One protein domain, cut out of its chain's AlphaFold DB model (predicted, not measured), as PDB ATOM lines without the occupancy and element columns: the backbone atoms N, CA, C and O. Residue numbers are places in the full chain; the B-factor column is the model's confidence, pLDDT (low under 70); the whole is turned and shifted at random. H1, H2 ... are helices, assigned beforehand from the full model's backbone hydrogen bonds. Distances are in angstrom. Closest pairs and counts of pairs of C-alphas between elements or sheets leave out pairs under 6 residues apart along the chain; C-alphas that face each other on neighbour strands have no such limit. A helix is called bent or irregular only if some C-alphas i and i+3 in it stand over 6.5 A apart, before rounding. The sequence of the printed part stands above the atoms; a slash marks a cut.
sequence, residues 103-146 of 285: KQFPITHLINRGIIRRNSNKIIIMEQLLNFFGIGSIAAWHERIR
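Overview. This is residues 103 to 146 of the 285 residues of the protein "Addiction module antidote protein, HigA family" of Dehalococcoidia bacterium (UniProt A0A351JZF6). Three helices are strung out in an arch: H2, the longest, forms the middle, with H1 at one end of the arch and H3 at the other. H2 has few contacts with its two neighbours, and the ends of the arch, H1 and H3, do not meet. The printed part has 44 residues with three named helices, H1, H2 and H3 in that order along the chain, and no named strand; the class is all helix, with 27 of the 44 residues in the helices. The whole is compact, with a radius of gyration of the C-alphas of 10.5 A, and its outline is elongated, with spans of 28 by 18 by 17 A.

Arrangement. H2, residues 122 to 133, touches no helix. H3, residues 138 to 146, is close to H2 but not clearly touching it, with 1 pair of C-alphas within 8 A. That closest pair is the C-alphas of Leu 130 and Ile 138, 7.6 A apart. The lines of H2 and H3 stand at a steep tilt of 46 degrees, and the two run the same way; their centres are 14.3 A apart. H1, residues 107 to 112, is near H2, with no pair of C-alphas within 8 A but 5 pairs within 10 A. H1 and H3 are apart, with no C-alpha of the one within 8 A of the other. In H1, H2 and H3 every pair of O i and N i+4 is within hydrogen-bond range. No helix is bent or irregular.

Along the chain. H2 has 12 residues, from Lys 122 to Phe 133, and is 16.6 A long from first to last C-alpha. Its C-alpha 122 is at (341.781, 398.585, 237.423) and its C-alpha 133 at (352.044, 411.511, 238.788). H3 has 9 residues, from Ile 138 to Arg 146, and is 12.5 A long; its last C-alpha, 146, is at (346.259, 420.898, 228.766). H1 has 6 residues, from Ile 107 to Asn 112, is 8.6 A long, and has its C-alpha 107 at (350.734, 400.294, 231.660).

Size, cuts and confidence. The printed part runs from residue 103 to residue 146 without a cut, within a full chain of 285 residues. The C-alphas of Ser 120 and Arg 146 are the two farthest apart, at 29.9 A. The first and last printed C-alphas, those of Lys 103 and Arg 146, are 18.1 A apart. The link from H1 to H2, with 9 residues between them, is short, and the link from H2 to H3, with 4 residues between them, is tight; no link is long. The mean pLDDT of the printed part is 94.2, and no printed residue is under 70. The mean pLDDT is 95 in H1, 96 in H2 and 91 in H3.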
ATOM      1  N   LYS A 103     343.621 403.310 229.463       92.44
ATOM      2  CA  LYS A 103     344.008 402.908 228.099       92.44
ATOM      3  C   LYS A 103     344.937 403.915 227.421       92.44
ATOM      4  O   LYS A 103     345.609 403.567 226.452       92.44
ATOM      5  N   GLN A 104     345.001 405.142 227.936       92.00
ATOM      6  CA  GLN A 104     345.884 406.186 227.427       92.00
ATOM      7  C   GLN A 104     347.358 405.940 227.794       92.00
ATOM      8  O   GLN A 104     348.249 406.484 227.146       92.00
ATOM      9  N   PHE A 105     347.638 405.113 228.808       94.50
ATOM     10  CA  PHE A 105     348.975 404.965 229.382       94.50
ATOM     11  C   PHE A 105     349.682 403.672 228.954       94.50
ATOM     12  O   PHE A 105     349.047 402.629 228.770       94.50
ATOM     13  N   PRO A 106     351.026 403.666 228.889       93.88
ATOM     14  CA  PRO A 106     351.808 402.463 228.611       93.88
ATOM     15  C   PRO A 106     351.941 401.558 229.858       93.88
ATOM     16  O   PRO A 106     353.048 401.288 230.328       93.88
ATOM     17  N   ILE A 107     350.820 401.051 230.390       95.31
ATOM     18  CA  ILE A 107     350.734 400.294 231.660       95.31
ATOM     19  C   ILE A 107     351.724 399.132 231.734       95.31
ATOM     20  O   ILE A 107     352.451 398.999 232.717       95.31
ATOM     21  N   THR A 108     351.813 398.314 230.682       94.56
ATOM     22  CA  THR A 108     352.743 397.175 230.641       94.56
ATOM     23  C   THR A 108     354.195 397.618 230.831       94.56
ATOM     24  O   THR A 108     354.954 396.956 231.531       94.56
ATOM     25  N   HIS A 109     354.584 398.767 230.271       94.50
ATOM     26  CA  HIS A 109     355.944 399.288 230.412       94.50
ATOM     27  C   HIS A 109     356.198 399.812 231.826       94.50
ATOM     28  O   HIS A 109     357.289 399.613 232.354       94.50
ATOM     29  N   LEU A 110     355.201 400.445 232.450       95.56
ATOM     30  CA  LEU A 110     355.293 400.893 233.840       95.56
ATOM     31  C   LEU A 110     355.433 399.713 234.810       95.56
ATOM     32  O   LEU A 110     356.265 399.771 235.715       95.56
ATOM     33  N   ILE A 111     354.687 398.628 234.580       95.88
ATOM     34  CA  ILE A 111     354.795 397.387 235.358       95.88
ATOM     35  C   ILE A 111     356.175 396.753 235.177       95.88
ATOM     36  O   ILE A 111     356.847 396.455 236.161       95.88
ATOM     37  N   ASN A 112     356.633 396.587 233.933       94.50
ATOM     38  CA  ASN A 112     357.927 395.960 233.641       94.50
ATOM     39  C   ASN A 112     359.112 396.763 234.201       94.50
ATOM     40  O   ASN A 112     360.153 396.191 234.505       94.50
ATOM     41  N   ARG A 113     358.957 398.083 234.357       93.19
ATOM     42  CA  ARG A 113     359.948 398.972 234.987       93.19
ATOM     43  C   ARG A 113     359.827 399.036 236.515       93.19
ATOM     44  O   ARG A 113     360.588 399.770 237.135       93.19
ATOM     45  N   GLY A 114     358.874 398.321 237.119       94.50
ATOM     46  CA  GLY A 114     358.638 398.319 238.566       94.50
ATOM     47  C   GLY A 114     358.072 399.630 239.123       94.50
ATOM     48  O   GLY A 114     358.091 399.824 240.335       94.50
ATOM     49  N   ILE A 115     357.578 400.525 238.262       94.50
ATOM     50  CA  ILE A 115     357.048 401.839 238.657       94.50
ATOM     51  C   ILE A 115     355.672 401.684 239.307       94.50
ATOM     52  O   ILE A 115     355.388 402.297 240.331       94.50
ATOM     53  N   ILE A 116     354.832 400.829 238.722       96.12
ATOM     54  CA  ILE A 116     353.552 400.420 239.302       96.12
ATOM     55  C   ILE A 116     353.529 398.900 239.441       96.12
ATOM     56  O   ILE A 116     354.175 398.168 238.691       96.12
ATOM     57  N   ARG A 117     352.760 398.405 240.402       96.38
ATOM     58  CA  ARG A 117     352.565 396.980 240.654       96.38
ATOM     59  C   ARG A 117     351.409 396.460 239.813       96.38
ATOM     60  O   ARG A 117     350.338 397.068 239.769       96.38
ATOM     61  N   ARG A 118     351.612 395.292 239.195       96.06
ATOM     62  CA  ARG A 118     350.544 394.553 238.512       96.06
ATOM     63  C   ARG A 118     349.403 394.273 239.494       96.06
ATOM     64  O   ARG A 118     349.640 393.822 240.611       96.06
ATOM     65  N   ASN A 119     348.177 394.518 239.050       95.31
ATOM     66  CA  ASN A 119     346.957 394.236 239.794       95.31
ATOM     67  C   ASN A 119     345.820 393.933 238.806       95.31
ATOM     68  O   ASN A 119     345.794 394.517 237.723       95.31
ATOM     69  N   SER A 120     344.913 393.020 239.156       92.94
ATOM     70  CA  SER A 120     343.719 392.720 238.354       92.94
ATOM     71  C   SER A 120     342.638 393.794 238.495       92.94
ATOM     72  O   SER A 120     341.851 393.997 237.575       92.94
ATOM     73  N   ASN A 121     342.609 394.509 239.621       93.69
ATOM     74  CA  ASN A 121     341.684 395.605 239.852       93.69
ATOM     75  C   ASN A 121     342.207 396.894 239.198       93.69
ATOM     76  O   ASN A 121     343.206 397.477 239.633       93.69
ATOM     77  N   LYS A 122     341.489 397.356 238.171       94.38
ATOM     78  CA  LYS A 122     341.781 398.585 237.423       94.38
ATOM     79  C   LYS A 122     341.811 399.836 238.301       94.38
ATOM     80  O   LYS A 122     342.680 400.677 238.098       94.38
ATOM     81  N   ILE A 123     340.949 399.926 239.314       94.69
ATOM     82  CA  ILE A 123     340.910 401.061 240.250       94.69
ATOM     83  C   ILE A 123     342.258 401.194 240.965       94.69
ATOM     84  O   ILE A 123     342.818 402.282 241.034       94.69
ATOM     85  N   ILE A 124     342.843 400.073 241.406       94.88
ATOM     86  CA  ILE A 124     344.157 400.063 242.067       94.88
ATOM     87  C   ILE A 124     345.266 400.490 241.092       94.88
ATOM     88  O   ILE A 124     346.247 401.113 241.492       94.88
ATOM     89  N   ILE A 125     345.146 400.169 239.801       96.69
ATOM     90  CA  ILE A 125     346.075 400.676 238.781       96.69
ATOM     91  C   ILE A 125     345.925 402.196 238.619       96.69
ATOM     92  O   ILE A 125     346.935 402.891 238.571       96.69
ATOM     93  N   MET A 126     344.698 402.722 238.596       96.69
ATOM     94  CA  MET A 126     344.437 404.165 238.498       96.69
ATOM     95  C   MET A 126     344.956 404.930 239.716       96.69
ATOM     96  O   MET A 126     345.634 405.938 239.547       96.69
ATOM     97  N   GLU A 127     344.724 404.426 240.930       95.88
ATOM     98  CA  GLU A 127     345.286 404.995 242.163       95.88
ATOM     99  C   GLU A 127     346.822 405.027 242.105       95.88
ATOM    100  O   GLU A 127     347.447 406.032 242.446       95.88
ATOM    101  N   GLN A 128     347.456 403.955 241.616       97.31
ATOM    102  CA  GLN A 128     348.907 403.925 241.425       97.31
ATOM    103  C   GLN A 128     349.395 404.937 240.381       97.31
ATOM    104  O   GLN A 128     350.458 405.521 240.581       97.31
ATOM    105  N   LEU A 129     348.641 405.177 239.304       97.38
ATOM    106  CA  LEU A 129     348.963 406.222 238.326       97.38
ATOM    107  C   LEU A 129     348.853 407.620 238.941       97.38
ATOM    108  O   LEU A 129     349.779 408.412 238.788       97.38
ATOM    109  N   LEU A 130     347.769 407.915 239.667       96.81
ATOM    110  CA  LEU A 130     347.599 409.199 240.358       96.81
ATOM    111  C   LEU A 130     348.757 409.460 241.334       96.81
ATOM    112  O   LEU A 130     349.357 410.534 241.306       96.81
ATOM    113  N   ASN A 131     349.141 408.444 242.113       96.38
ATOM    114  CA  ASN A 131     350.294 408.508 243.012       96.38
ATOM    115  C   ASN A 131     351.616 408.715 242.257       96.38
ATOM    116  O   ASN A 131     352.425 409.552 242.652       96.38
ATOM    117  N   PHE A 132     351.837 407.989 241.158       96.75
ATOM    118  CA  PHE A 132     353.029 408.127 240.316       96.75
ATOM    119  C   PHE A 132     353.175 409.550 239.752       96.75
ATOM    120  O   PHE A 132     354.264 410.132 239.776       96.75
ATOM    121  N   PHE A 133     352.073 410.141 239.292       95.75
ATOM    122  CA  PHE A 133     352.044 411.511 238.788       95.75
ATOM    123  C   PHE A 133     351.997 412.580 239.887       95.75
ATOM    124  O   PHE A 133     352.238 413.747 239.586       95.75
ATOM    125  N   GLY A 134     351.736 412.201 241.144       94.94
ATOM    126  CA  GLY A 134     351.633 413.130 242.271       94.94
ATOM    127  C   GLY A 134     350.426 414.065 242.164       94.94
ATOM    128  O   GLY A 134     350.543 415.254 242.449       94.94
ATOM    129  N   ILE A 135     349.283 413.552 241.704       95.12
ATOM    130  CA  ILE A 135     348.062 414.330 241.443       95.12
ATOM    131  C   ILE A 135     346.858 413.760 242.197       95.12
ATOM    132  O   ILE A 135     346.744 412.553 242.388       95.12
ATOM    133  N   GLY A 136     345.942 414.638 242.610       93.38
ATOM    134  CA  GLY A 136     344.797 414.254 243.443       93.38
ATOM    135  C   GLY A 136     343.610 413.643 242.693       93.38
ATOM    136  O   GLY A 136     342.792 412.978 243.321       93.38
ATOM    137  N   SER A 137     343.484 413.865 241.379       94.38
ATOM    138  CA  SER A 137     342.334 413.394 240.592       94.38
ATOM    139  C   SER A 137     342.624 413.321 239.091       94.38
ATOM    140  O   SER A 137     343.575 413.925 238.585       94.38
ATOM    141  N   ILE A 138     341.755 412.622 238.355       95.00
ATOM    142  CA  ILE A 138     341.790 412.559 236.886       95.00
ATOM    143  C   ILE A 138     341.480 413.934 236.270       95.00
ATOM    144  O   ILE A 138     342.042 414.302 235.239       95.00
ATOM    145  N   ALA A 139     340.624 414.739 236.901       94.00
ATOM    146  CA  ALA A 139     340.377 416.110 236.454       94.00
ATOM    147  C   ALA A 139     341.657 416.966 236.521       94.00
ATOM    148  O   ALA A 139     341.993 417.655 235.556       94.00
ATOM    149  N   ALA A 140     342.416 416.857 237.620       94.12
ATOM    150  CA  ALA A 140     343.700 417.541 237.775       94.12
ATOM    151  C   ALA A 140     344.746 417.053 236.758       94.12
ATOM    152  O   ALA A 140     345.530 417.856 236.251       94.12
ATOM    153  N   TRP A 141     344.734 415.757 236.412       94.25
ATOM    154  CA  TRP A 141     345.551 415.226 235.316       94.25
ATOM    155  C   TRP A 141     345.271 415.943 233.996       94.25
ATOM    156  O   TRP A 141     346.195 416.460 233.372       94.25
ATOM    157  N   HIS A 142     344.004 415.999 233.577       91.94
ATOM    158  CA  HIS A 142     343.631 416.620 232.306       91.94
ATOM    159  C   HIS A 142     343.998 418.104 232.261       91.94
ATOM    160  O   HIS A 142     344.468 418.576 231.229       91.94
ATOM    161  N   GLU A 143     343.833 418.830 233.368       90.94
ATOM    162  CA  GLU A 143     344.241 420.234 233.441       90.94
ATOM    163  C   GLU A 143     345.755 420.404 233.287       90.94
ATOM    164  O   GLU A 143     346.211 421.218 232.485       90.94
ATOM    165  N   ARG A 144     346.546 419.569 233.970       88.25
ATOM    166  CA  ARG A 144     348.006 419.574 233.821       88.25
ATOM    167  C   ARG A 144     348.431 419.270 232.383       88.25
ATOM    168  O   ARG A 144     349.312 419.949 231.861       88.25
ATOM    169  N   ILE A 145     347.818 418.272 231.742       86.44
ATOM    170  CA  ILE A 145     348.128 417.918 230.350       86.44
ATOM    171  C   ILE A 145     347.762 419.052 229.394       86.44
ATOM    172  O   ILE A 145     348.570 419.376 228.533       86.44
ATOM    173  N   ARG A 146     346.620 419.724 229.578       84.06
ATOM    174  CA  ARG A 146     346.259 420.898 228.766       84.06
ATOM    175  C   ARG A 146     347.315 422.002 228.841       84.06
ATOM    176  O   ARG A 146     347.696 422.548 227.812       84.06
TER     177      ARG A 146